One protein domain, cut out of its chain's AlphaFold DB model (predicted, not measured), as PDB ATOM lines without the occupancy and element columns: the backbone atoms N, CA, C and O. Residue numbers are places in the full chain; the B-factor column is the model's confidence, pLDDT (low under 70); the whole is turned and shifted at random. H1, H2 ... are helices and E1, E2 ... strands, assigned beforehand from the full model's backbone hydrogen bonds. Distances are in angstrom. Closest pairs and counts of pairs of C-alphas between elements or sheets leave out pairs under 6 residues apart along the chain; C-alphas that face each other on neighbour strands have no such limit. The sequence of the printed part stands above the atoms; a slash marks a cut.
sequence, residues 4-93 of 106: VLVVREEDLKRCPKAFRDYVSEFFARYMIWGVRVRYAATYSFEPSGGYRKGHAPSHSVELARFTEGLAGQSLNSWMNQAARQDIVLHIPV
ATOM      1  N   VAL A   4     224.222 119.716 180.852       89.06
ATOM      2  CA  VAL A   4     223.293 119.019 181.733       89.06
ATOM      3  C   VAL A   4     224.027 117.831 182.332       89.06
ATOM      4  O   VAL A   4     224.609 117.017 181.619       89.06
ATOM      5  N   LEU A   5     224.002 117.755 183.654       91.44
ATOM      6  CA  LEU A   5     224.430 116.600 184.423       91.44
ATOM      7  C   LEU A   5     223.233 115.671 184.563       91.44
ATOM      8  O   LEU A   5     222.171 116.128 184.982       91.44
ATOM      9  N   VAL A   6     223.395 114.390 184.247       93.38
ATOM     10  CA  VAL A   6     222.350 113.374 184.426       93.38
ATOM     11  C   VAL A   6     222.902 112.214 185.242       93.38
ATOM     12  O   VAL A   6     223.998 111.729 184.980       93.38
ATOM     13  N   VAL A   7     222.133 111.767 186.232       95.12
ATOM     14  CA  VAL A   7     222.471 110.645 187.114       95.12
ATOM     15  C   VAL A   7     221.263 109.727 187.221       95.12
ATOM     16  O   VAL A   7     220.154 110.194 187.488       95.12
ATOM     17  N   ARG A   8     221.439 108.416 187.049       95.00
ATOM     18  CA  ARG A   8     220.342 107.461 187.265       95.00
ATOM     19  C   ARG A   8     220.102 107.273 188.760       95.00
ATOM     20  O   ARG A   8     221.043 107.161 189.542       95.00
ATOM     21  N   GLU A   9     218.838 107.199 189.180       94.94
ATOM     22  CA  GLU A   9     218.520 107.031 190.609       94.94
ATOM     23  C   GLU A   9     219.024 105.691 191.177       94.94
ATOM     24  O   GLU A   9     219.250 105.577 192.381       94.94
ATOM     25  N   GLU A  10     219.226 104.681 190.327       93.38
ATOM     26  CA  GLU A  10     219.813 103.396 190.720       93.38
ATOM     27  C   GLU A  10     221.288 103.521 191.136       93.38
ATOM     28  O   GLU A  10     221.677 102.965 192.167       93.38
ATOM     29  N   ASP A  11     222.076 104.314 190.405       93.19
ATOM     30  CA  ASP A  11     223.516 104.473 190.633       93.19
ATOM     31  C   ASP A  11     223.795 105.273 191.905       93.19
ATOM     32  O   ASP A  11     224.782 105.025 192.603       93.19
ATOM     33  N   LEU A  12     222.872 106.168 192.282       91.88
ATOM     34  CA  LEU A  12     222.971 106.938 193.521       91.88
ATOM     35  C   LEU A  12     223.152 106.044 194.745       91.88
ATOM     36  O   LEU A  12     223.873 106.426 195.657       91.88
ATOM     37  N   LYS A  13     222.571 104.838 194.773       89.81
ATOM     38  CA  LYS A  13     222.701 103.912 195.913       89.81
ATOM     39  C   LYS A  13     224.145 103.475 196.172       89.81
ATOM     40  O   LYS A  13     224.466 103.109 197.298       89.81
ATOM     41  N   ARG A  14     224.996 103.520 195.144       90.12
ATOM     42  CA  ARG A  14     226.412 103.126 195.184       90.12
ATOM     43  C   ARG A  14     227.347 104.316 195.412       90.12
ATOM     44  O   ARG A  14     228.552 104.125 195.540       90.12
ATOM     45  N   CYS A  15     226.804 105.532 195.452       91.62
ATOM     46  CA  CYS A  15     227.578 106.755 195.590       91.62
ATOM     47  C   CYS A  15     227.779 107.145 197.066       91.62
ATOM     48  O   CYS A  15     226.917 106.862 197.909       91.62
ATOM     49  N   PRO A  16     228.867 107.865 197.396       93.00
ATOM     50  CA  PRO A  16     229.067 108.441 198.719       93.00
ATOM     51  C   PRO A  16     227.930 109.375 199.141       93.00
ATOM     52  O   PRO A  16     227.268 109.996 198.305       93.00
ATOM     53  N   LYS A  17     227.739 109.523 200.460       91.81
ATOM     54  CA  LYS A  17     226.704 110.386 201.057       91.81
ATOM     55  C   LYS A  17     226.740 111.807 200.487       91.81
ATOM     56  O   LYS A  17     225.741 112.230 199.925       91.81
ATOM     57  N   ALA A  18     227.889 112.472 200.530       93.31
ATOM     58  CA  ALA A  18     228.083 113.813 199.980       93.31
ATOM     59  C   ALA A  18     227.562 113.998 198.545       93.31
ATOM     60  O   ALA A  18     226.877 114.976 198.260       93.31
ATOM     61  N   PHE A  19     227.846 113.052 197.643       93.31
ATOM     62  CA  PHE A  19     227.359 113.149 196.269       93.31
ATOM     63  C   PHE A  19     225.846 112.941 196.177       93.31
ATOM     64  O   PHE A  19     225.165 113.645 195.433       93.31
ATOM     65  N   ARG A  20     225.296 112.001 196.953       93.62
ATOM     66  CA  ARG A  20     223.841 111.802 197.024       93.62
ATOM     67  C   ARG A  20     223.128 113.042 197.557       93.62
ATOM     68  O   ARG A  20     222.093 113.404 197.008       93.62
ATOM     69  N   ASP A  21     223.686 113.683 198.581       93.44
ATOM     70  CA  ASP A  21     223.140 114.900 199.185       93.44
ATOM     71  C   ASP A  21     223.153 116.045 198.166       93.44
ATOM     72  O   ASP A  21     222.115 116.651 197.908       93.44
ATOM     73  N   TYR A  22     224.285 116.234 197.481       93.00
ATOM     74  CA  TYR A  22     224.432 117.193 196.387       93.00
ATOM     75  C   TYR A  22     223.386 116.989 195.277       93.00
ATOM     76  O   TYR A  22     222.682 117.922 194.886       93.00
ATOM     77  N   VAL A  23     223.225 115.751 194.796       93.81
ATOM     78  CA  VAL A  23     222.215 115.426 193.778       93.81
ATOM     79  C   VAL A  23     220.796 115.626 194.319       93.81
ATOM     80  O   VAL A  23     219.917 116.106 193.608       93.81
ATOM     81  N   SER A  24     220.534 115.271 195.574       93.12
ATOM     82  CA  SER A  24     219.203 115.419 196.167       93.12
ATOM     83  C   SER A  24     218.780 116.886 196.286       93.12
ATOM     84  O   SER A  24     217.615 117.198 196.013       93.12
ATOM     85  N   GLU A  25     219.722 117.756 196.653       92.69
ATOM     86  CA  GLU A  25     219.517 119.192 196.843       92.69
ATOM     87  C   GLU A  25     219.307 119.906 195.504       92.69
ATOM     88  O   GLU A  25     218.289 120.571 195.301       92.69
ATOM     89  N   PHE A  26     220.214 119.693 194.550       92.12
ATOM     90  CA  PHE A  26     220.259 120.518 193.345       92.12
ATOM     91  C   PHE A  26     219.606 119.898 192.117       92.12
ATOM     92  O   PHE A  26     219.272 120.628 191.188       92.12
ATOM     93  N   PHE A  27     219.385 118.581 192.063       94.50
ATOM     94  CA  PHE A  27     218.921 117.937 190.832       94.50
ATOM     95  C   PHE A  27     217.408 117.708 190.842       94.50
ATOM     96  O   PHE A  27     216.807 117.183 191.792       94.50
ATOM     97  N   ALA A  28     216.778 118.059 189.723       94.75
ATOM     98  CA  ALA A  28     215.380 117.774 189.452       94.75
ATOM     99  C   ALA A  28     215.195 116.296 189.085       94.75
ATOM    100  O   ALA A  28     216.086 115.661 188.526       94.75
ATOM    101  N   ARG A  29     214.033 115.732 189.427       96.06
ATOM    102  CA  ARG A  29     213.663 114.361 189.050       96.06
ATOM    103  C   ARG A  29     213.022 114.366 187.677       96.06
ATOM    104  O   ARG A  29     212.184 115.221 187.410       96.06
ATOM    105  N   TYR A  30     213.356 113.378 186.859       94.62
ATOM    106  CA  TYR A  30     212.726 113.171 185.564       94.62
ATOM    107  C   TYR A  30     212.664 111.685 185.213       94.62
ATOM    108  O   TYR A  30     213.330 110.855 185.839       94.62
ATOM    109  N   MET A  31     211.854 111.348 184.216       94.81
ATOM    110  CA  MET A  31     211.773 110.000 183.663       94.81
ATOM    111  C   MET A  31     212.143 110.049 182.184       94.81
ATOM    112  O   MET A  31     211.493 110.747 181.414       94.81
ATOM    113  N   ILE A  32     213.183 109.313 181.795       87.88
ATOM    114  CA  ILE A  32     213.650 109.210 180.408       87.88
ATOM    115  C   ILE A  32     213.530 107.747 180.001       87.88
ATOM    116  O   ILE A  32     214.163 106.895 180.615       87.88
ATOM    117  N   TRP A  33     212.679 107.451 179.013       90.06
ATOM    118  CA  TRP A  33     212.456 106.089 178.499       90.06
ATOM    119  C   TRP A  33     212.227 105.030 179.598       90.06
ATOM    120  O   TRP A  33     212.779 103.937 179.561       90.06
ATOM    121  N   GLY A  34     211.437 105.372 180.621       92.56
ATOM    122  CA  GLY A  34     211.143 104.482 181.753       92.56
ATOM    123  C   GLY A  34     212.218 104.435 182.850       92.56
ATOM    124  O   GLY A  34     211.975 103.867 183.913       92.56
ATOM    125  N   VAL A  35     213.368 105.085 182.659       92.88
ATOM    126  CA  VAL A  35     214.436 105.190 183.662       92.88
ATOM    127  C   VAL A  35     214.250 106.458 184.494       92.88
ATOM    128  O   VAL A  35     214.097 107.559 183.961       92.88
ATOM    129  N   ARG A  36     214.274 106.318 185.824       96.44
ATOM    130  CA  ARG A  36     214.256 107.466 186.745       96.44
ATOM    131  C   ARG A  36     215.645 108.078 186.836       96.44
ATOM    132  O   ARG A  36     216.600 107.411 187.238       96.44
ATOM    133  N   VAL A  37     215.728 109.363 186.526       95.62
ATOM    134  CA  VAL A  37     216.972 110.126 186.562       95.62
ATOM    135  C   VAL A  37     216.829 111.377 187.417       95.62
ATOM    136  O   VAL A  37     215.738 111.908 187.644       95.62
ATOM    137  N   ARG A  38     217.974 111.859 187.878       96.56
ATOM    138  CA  ARG A  38     218.181 113.180 188.448       96.56
ATOM    139  C   ARG A  38     218.981 113.990 187.442       96.56
ATOM    140  O   ARG A  38     219.982 113.487 186.941       96.56
ATOM    141  N   TYR A  39     218.572 115.220 187.162       94.12
ATOM    142  CA  TYR A  39     219.317 116.094 186.261       94.12
ATOM    143  C   TYR A  39     219.461 117.518 186.793       94.12
ATOM    144  O   TYR A  39     218.612 118.006 187.546       94.12
ATOM    145  N   ALA A  40     220.537 118.188 186.387       92.69
ATOM    146  CA  ALA A  40     220.764 119.594 186.675       92.69
ATOM    147  C   ALA A  40     221.566 120.272 185.561       92.69
ATOM    148  O   ALA A  40     222.486 119.676 185.008       92.69
ATOM    149  N   ALA A  41     221.242 121.522 185.243       88.88
ATOM    150  CA  ALA A  41     222.055 122.348 184.354       88.88
ATOM    151  C   ALA A  41     223.193 123.019 185.138       88.88
ATOM    152  O   ALA A  41     222.968 123.511 186.240       88.88
ATOM    153  N   THR A  42     224.390 123.095 184.556       81.62
ATOM    154  CA  THR A  42     225.570 123.768 185.144       81.62
ATOM    155  C   THR A  42     225.584 125.284 184.921       81.62
ATOM    156  O   THR A  42     226.519 125.969 185.331       81.62
ATOM    157  N   TYR A  43     224.547 125.822 184.271       71.19
ATOM    158  CA  TYR A  43     224.369 127.249 184.018       71.19
ATOM    159  C   TYR A  43     222.979 127.697 184.485       71.19
ATOM    160  O   TYR A  43     221.966 127.150 184.050       71.19
ATOM    161  N   SER A  44     222.924 128.666 185.396       60.12
ATOM    162  CA  SER A  44     221.745 129.484 185.652       60.12
ATOM    163  C   SER A  44     222.249 130.893 185.805       60.12
ATOM    164  O   SER A  44     223.260 131.174 186.447       60.12
ATOM    165  N   PHE A  45     221.538 131.775 185.135       51.81
ATOM    166  CA  PHE A  45     221.648 133.190 185.351       51.81
ATOM    167  C   PHE A  45     220.404 133.557 186.156       51.81
ATOM    168  O   PHE A  45     219.375 133.902 185.581       51.81
ATOM    169  N   GLU A  46     220.443 133.355 187.477       56.44
ATOM    170  CA  GLU A  46     219.400 133.878 188.364       56.44
ATOM    171  C   GLU A  46     219.895 135.182 189.009       56.44
ATOM    172  O   GLU A  46     220.872 135.165 189.759       56.44
ATOM    173  N   PRO A  47     219.240 136.328 188.738       53.69
ATOM    174  CA  PRO A  47     219.672 137.633 189.245       53.69
ATOM    175  C   PRO A  47     219.546 137.780 190.773       53.69
ATOM    176  O   PRO A  47     220.060 138.741 191.335       53.69
ATOM    177  N   SER A  48     218.884 136.841 191.455       60.38
ATOM    178  CA  SER A  48     218.653 136.828 192.907       60.38
ATOM    179  C   SER A  48     219.710 136.056 193.717       60.38
ATOM    180  O   SER A  48     219.595 135.987 194.938       60.38
ATOM    181  N   GLY A  49     220.735 135.481 193.075       61.72
ATOM    182  CA  GLY A  49     221.873 134.839 193.754       61.72
ATOM    183  C   GLY A  49     221.592 133.481 194.418       61.72
ATOM    184  O   GLY A  49     222.486 132.924 195.046       61.72
ATOM    185  N   GLY A  50     220.377 132.939 194.286       70.12
ATOM    186  CA  GLY A  50     220.007 131.613 194.791       70.12
ATOM    187  C   GLY A  50     220.023 130.537 193.703       70.12
ATOM    188  O   GLY A  50     219.764 130.823 192.537       70.12
ATOM    189  N   TYR A  51     220.286 129.287 194.093       75.44
ATOM    190  CA  TYR A  51     220.157 128.126 193.210       75.44
ATOM    191  C   TYR A  51     218.797 127.457 193.413       75.44
ATOM    192  O   TYR A  51     218.406 127.150 194.540       75.44
ATOM    193  N   ARG A  52     218.088 127.176 192.319       82.06
ATOM    194  CA  ARG A  52     216.864 126.365 192.340       82.06
ATOM    195  C   ARG A  52     217.128 124.906 191.973       82.06
ATOM    196  O   ARG A  52     218.111 124.568 191.319       82.06
ATOM    197  N   LYS A  53     216.186 124.029 192.320       88.19
ATOM    198  CA  LYS A  53     216.224 122.620 191.912       88.19
ATOM    199  C   LYS A  53     216.250 122.484 190.381       88.19
ATOM    200  O   LYS A  53     215.491 123.147 189.680       88.19
ATOM    201  N   GLY A  54     217.097 121.593 189.879       89.50
ATOM    202  CA  GLY A  54     217.442 121.463 188.461       89.50
ATOM    203  C   GLY A  54     218.644 122.312 188.038       89.50
ATOM    204  O   GLY A  54     218.967 122.338 186.851       89.50
ATOM    205  N   HIS A  55     219.313 122.987 188.974       90.12
ATOM    206  CA  HIS A  55     220.503 123.777 188.707       90.12
ATOM    207  C   HIS A  55     221.647 123.395 189.654       90.12
ATOM    208  O   HIS A  55     221.505 123.466 190.871       90.12
ATOM    209  N   ALA A  56     222.777 122.999 189.072       89.12
ATOM    210  CA  ALA A  56     223.966 122.543 189.777       89.12
ATOM    211  C   ALA A  56     224.961 123.703 189.949       89.12
ATOM    212  O   ALA A  56     225.383 124.271 188.937       89.12
ATOM    213  N   PRO A  57     225.383 124.030 191.185       84.75
ATOM    214  CA  PRO A  57     226.348 125.095 191.415       84.75
ATOM    215  C   PRO A  57     227.711 124.738 190.808       84.75
ATOM    216  O   PRO A  57     228.187 123.608 190.906       84.75
ATOM    217  N   SER A  58     228.363 125.723 190.190       73.94
ATOM    218  CA  SER A  58     229.651 125.548 189.503       73.94
ATOM    219  C   SER A  58     230.862 126.001 190.328       73.94
ATOM    220  O   SER A  58     232.003 125.710 189.967       73.94
ATOM    221  N   HIS A  59     230.642 126.698 191.447       75.62
ATOM    222  CA  HIS A  59     231.714 127.270 192.260       75.62
ATOM    223  C   HIS A  59     232.241 126.298 193.319       75.62
ATOM    224  O   HIS A  59     231.482 125.735 194.106       75.62
ATOM    225  N   SER A  60     233.570 126.186 193.418       77.88
ATOM    226  CA  SER A  60     234.252 125.306 194.379       77.88
ATOM    227  C   SER A  60     233.841 125.531 195.838       77.88
ATOM    228  O   SER A  60     233.815 124.574 196.605       77.88
ATOM    229  N   VAL A  61     233.513 126.771 196.223       79.00
ATOM    230  CA  VAL A  61     233.087 127.112 197.592       79.00
ATOM    231  C   VAL A  61     231.757 126.443 197.945       79.00
ATOM    232  O   VAL A  61     231.636 125.862 199.019       79.00
ATOM    233  N   GLU A  62     230.787 126.448 197.030       82.25
ATOM    234  CA  GLU A  62     229.500 125.773 197.244       82.25
ATOM    235  C   GLU A  62     229.676 124.255 197.298       82.25
ATOM    236  O   GLU A  62     229.122 123.581 198.164       82.25
ATOM    237  N   LEU A  63     230.525 123.712 196.423       86.62
ATOM    238  CA  LEU A  63     230.817 122.279 196.391       86.62
ATOM    239  C   LEU A  63     231.534 121.791 197.662       86.62
ATOM    240  O   LEU A  63     231.366 120.636 198.053       86.62
ATOM    241  N   ALA A  64     232.306 122.652 198.333       87.12
ATOM    242  CA  ALA A  64     233.008 122.314 199.573       87.12
ATOM    243  C   ALA A  64     232.052 121.955 200.728       87.12
ATOM    244  O   ALA A  64     232.431 121.193 201.623       87.12
ATOM    245  N   ARG A  65     230.797 122.427 200.677       88.56
ATOM    246  CA  ARG A  65     229.742 122.078 201.645       88.56
ATOM    247  C   ARG A  65     229.388 120.584 201.629       88.56
ATOM    248  O   ARG A  65     228.895 120.067 202.624       88.56
ATOM    249  N   PHE A  66     229.697 119.877 200.539       90.75
ATOM    250  CA  PHE A  66     229.382 118.461 200.319       90.75
ATOM    251  C   PHE A  66     230.641 117.589 200.357       90.75
ATOM    252  O   PHE A  66     230.871 116.765 199.477       90.75
ATOM    253  N   THR A  67     231.512 117.791 201.342       87.69
ATOM    254  CA  THR A  67     232.769 117.027 201.475       87.69
ATOM    255  C   THR A  67     232.671 115.856 202.454       87.69
ATOM    256  O   THR A  67     233.501 114.943 202.427       87.69
ATOM    257  N   GLU A  68     231.631 115.833 203.287       87.00
ATOM    258  CA  GLU A  68     231.421 114.791 204.289       87.00
ATOM    259  C   GLU A  68     231.233 113.404 203.644       87.00
ATOM    260  O   GLU A  68     230.337 113.171 202.829       87.00
ATOM    261  N   GLY A  69     232.076 112.443 204.028       80.94
ATOM    262  CA  GLY A  69     232.003 111.070 203.519       80.94
ATOM    263  C   GLY A  69     232.685 110.843 202.165       80.94
ATOM    264  O   GLY A  69     232.514 109.773 201.587       80.94
ATOM    265  N   LEU A  70     233.479 111.801 201.668       86.88
ATOM    266  CA  LEU A  70     234.282 111.657 200.444       86.88
ATOM    267  C   LEU A  70     235.732 111.182 200.674       86.88
ATOM    268  O   LEU A  70     236.542 111.255 199.755       86.88
ATOM    269  N   ALA A  71     236.076 110.674 201.861       83.88
ATOM    270  CA  ALA A  71     237.407 110.119 202.169       83.88
ATOM    271  C   ALA A  71     238.587 111.055 201.807       83.88
ATOM    272  O   ALA A  71     239.622 110.614 201.315       83.88
ATOM    273  N   GLY A  72     238.424 112.364 202.032       81.06
ATOM    274  CA  GLY A  72     239.477 113.365 201.825       81.06
ATOM    275  C   GLY A  72     239.561 113.966 200.418       81.06
ATOM    276  O   GLY A  72     240.358 114.876 200.210       81.06
ATOM    277  N   GLN A  73     238.735 113.531 199.459       87.12
ATOM    278  CA  GLN A  73     238.638 114.195 198.152       87.12
ATOM    279  C   GLN A  73     237.523 115.253 198.134       87.12
ATOM    280  O   GLN A  73     236.535 115.161 198.862       87.12
ATOM    281  N   SER A  74     237.658 116.257 197.266       90.06
ATOM    282  CA  SER A  74     236.597 117.244 197.041       90.06
ATOM    283  C   SER A  74     235.455 116.661 196.205       90.06
ATOM    284  O   SER A  74     235.673 115.771 195.377       90.06
ATOM    285  N   LEU A  75     234.247 117.220 196.351       91.12
ATOM    286  CA  LEU A  75     233.099 116.845 195.517       91.12
ATOM    287  C   LEU A  75     233.413 117.002 194.022       91.12
ATOM    288  O   LEU A  75     233.045 116.145 193.229       91.12
ATOM    289  N   ASN A  76     234.163 118.040 193.637       88.62
ATOM    290  CA  ASN A  76     234.578 118.243 192.249       88.62
ATOM    291  C   ASN A  76     235.489 117.111 191.734       88.62
ATOM    292  O   ASN A  76     235.293 116.598 190.636       88.62
ATOM    293  N   SER A  77     236.466 116.684 192.542       88.88
ATOM    294  CA  SER A  77     237.329 115.549 192.190       88.88
ATOM    295  C   SER A  77     236.515 114.264 192.036       88.88
ATOM    296  O   SER A  77     236.686 113.531 191.061       88.88
ATOM    297  N   TRP A  78     235.564 114.036 192.945       90.25
ATOM    298  CA  TRP A  78     234.679 112.879 192.879       90.25
ATOM    299  C   TRP A  78     233.757 112.916 191.653       90.25
ATOM    300  O   TRP A  78     233.646 111.914 190.959       90.25
ATOM    301  N   MET A  79     233.151 114.062 191.322       88.62
ATOM    302  CA  MET A  79     232.307 114.211 190.124       88.62
ATOM    303  C   MET A  79     233.080 113.903 188.840       88.62
ATOM    304  O   MET A  79     232.559 113.218 187.964       88.62
ATOM    305  N   ASN A  80     234.341 114.331 188.751       87.75
ATOM    306  CA  ASN A  80     235.205 113.993 187.620       87.75
ATOM    307  C   ASN A  80     235.490 112.485 187.533       87.75
ATOM    308  O   ASN A  80     235.545 111.933 186.436       87.75
ATOM    309  N   GLN A  81     235.660 111.798 188.667       89.12
ATOM    310  CA  GLN A  81     235.800 110.337 188.687       89.12
ATOM    311  C   GLN A  81     234.493 109.642 188.298       89.12
ATOM    312  O   GLN A  81     234.508 108.725 187.486       89.12
ATOM    313  N   ALA A  82     233.365 110.109 188.827       87.94
ATOM    314  CA  ALA A  82     232.043 109.574 188.541       87.94
ATOM    315  C   ALA A  82     231.663 109.744 187.063       87.94
ATOM    316  O   ALA A  82     231.063 108.844 186.482       87.94
ATOM    317  N   ALA A  83     232.075 110.846 186.430       87.81
ATOM    318  CA  ALA A  83     231.927 111.045 184.991       87.81
ATOM    319  C   ALA A  83     232.752 110.042 184.172       87.81
ATOM    320  O   ALA A  83     232.268 109.517 183.179       87.81
ATOM    321  N   ARG A  84     233.973 109.709 184.614       87.94
ATOM    322  CA  ARG A  84     234.807 108.666 183.979       87.94
ATOM    323  C   ARG A  84     234.268 107.245 184.176       87.94
ATOM    324  O   ARG A  84     234.724 106.337 183.495       87.94
ATOM    325  N   GLN A  85     233.369 107.051 185.139       87.38
ATOM    326  CA  GLN A  85     232.727 105.772 185.454       87.38
ATOM    327  C   GLN A  85     231.285 105.695 184.923       87.38
ATOM    328  O   GLN A  85     230.546 104.801 185.330       87.38
ATOM    329  N   ASP A  86     230.866 106.652 184.088       86.56
ATOM    330  CA  ASP A  86     229.506 106.761 183.544       86.56
ATOM    331  C   ASP A  86     228.388 106.845 184.606       86.56
ATOM    332  O   ASP A  86     227.215 106.607 184.324       86.56
ATOM    333  N   ILE A  87     228.729 107.233 185.841       89.56
ATOM    334  CA  ILE A  87     227.761 107.496 186.920       89.56
ATOM    335  C   ILE A  87     227.105 108.865 186.711       89.56
ATOM    336  O   ILE A  87     225.909 109.040 186.952       89.56
ATOM    337  N   VAL A  88     227.899 109.848 186.280       90.12
ATOM    338  CA  VAL A  88     227.436 111.198 185.941       90.12
ATOM    339  C   VAL A  88     227.638 111.422 184.459       90.12
ATOM    340  O   VAL A  88     228.765 111.545 183.988       90.12
ATOM    341  N   LEU A  89     226.543 111.540 183.723       89.00
ATOM    342  CA  LEU A  89     226.599 111.865 182.308       89.00
ATOM    343  C   LEU A  89     226.677 113.381 182.148       89.00
ATOM    344  O   LEU A  89     225.782 114.113 182.577       89.00
ATOM    345  N   HIS A  90     227.762 113.843 181.533       87.81
ATOM    346  CA  HIS A  90     227.969 115.237 181.157       87.81
ATOM    347  C   HIS A  90     227.488 115.439 179.718       87.81
ATOM    348  O   HIS A  90     228.186 115.092 178.769       87.81
ATOM    349  N   ILE A  91     226.296 116.008 179.545       85.88
ATOM    350  CA  ILE A  91     225.720 116.277 178.225       85.88
ATOM    351  C   ILE A  91     225.937 117.760 177.907       85.88
ATOM    352  O   ILE A  91     225.299 118.607 178.536       85.88
ATOM    353  N   PRO A  92     226.840 118.131 176.983       81.50
ATOM    354  CA  PRO A  92     227.019 119.528 176.605       81.50
ATOM    355  C   PRO A  92     225.737 120.074 175.961       81.50
ATOM    356  O   PRO A  92     225.177 119.478 175.042       81.50
ATOM    357  N   VAL A  93     225.275 121.231 176.432       70.62
ATOM    358  CA  VAL A  93     224.152 121.961 175.837       70.62
ATOM    359  C   VAL A  93     224.720 122.784 174.690       70.62
ATOM    360  O   VAL A  93     225.150 123.920 174.869       70.62
TER     361      VAL A  93
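Overview. This is residues 4 to 93 of the 106 residues of an uncharacterized protein of Candidatus Magasanikbacteria bacterium GW2011_GWC2_37_14 (UniProt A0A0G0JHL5). A strongly twisted wall of four antiparallel strands has helices H1, H2 and H4 gathered on one side and its other side bare. H2 and H4, about perpendicular to each other, each reach the sheet with their later residues, 23 to 26 and 79 to 84, while the short H3 is off the sheet beside the first residues of H4, and the loop tip at residues 45 to 50 sticks out. The printed part has 90 residues, with four named helices and four named strands along the chain as E1 H1 H2 E2 E3 H3 H4 E4; the sheet order is E2 E3 E1 E4 and the class is mixed, helices and strands. The whole is compact, with a radius of gyration of the C-alphas of 12.6 A and spans of 35 by 31 by 20 A.

Along the chain. E1, residues 4 to 8, begins with C-alpha 4 at (223.293, 119.019, 181.733). H1 is residues 9 to 12, and H2, residues 17 to 26, is 14.3 A long. E2 is residues 28 to 32, 12.6 A, and E3, residues 35 to 41, is the longest strand at 18.8 A, ending with C-alpha 41 at (222.055, 122.348, 184.354). H3 is residues 60 to 64, H4 is residues 75 to 84, 14.2 A, and E4, residues 89 to 92, ends with C-alpha 92 at (227.019, 119.528, 176.605).

Arrangement. E1 and E4 are antiparallel at 159 degrees, with N 6 and O 89 2.9 A apart. E3 and E1 are antiparallel at 153 degrees, with N 7 and O 38 2.8 A apart. E2 and E3 form a hairpin at 133 degrees, with N 30 and O 37 2.9 A apart. These N and O pairs are within hydrogen-bond range. E2 and E4 are the edge strands. E1, H1 H2, E2 and E3, H3 H4, E4 are split strand-helix-strand units, two strands running the same way with another strand between them, each with a right-handed crossover. H1 is on the sheet, over none of its strands, at a height of 4.2 A, only just above the sheet's level. H2 and H4 only graze the sheet. H2 and H4 only just touch, with 3 pairs of C-alphas within 8 A, the closest being Phe 19 and Leu 75 at 6.9 A, and are about perpendicular at 88 degrees. H3 touches H4, the closest C-alphas being those of Leu 63 and Leu 75 at 6.0 A, and is not on the sheet. In H2, H3 and H4 every O i to N i+4 pair is within hydrogen-bond range; H1 is too short for such a pair.

Size, cuts and confidence. The two C-alphas farthest apart, those of Trp 33 and Gly 72, are 36.4 A apart. The printed part has no cut. The link from E3 to H3, residues 42 to 59, is long. The mean pLDDT of the printed part is 86.5, and residues 44 to 49 are under 70.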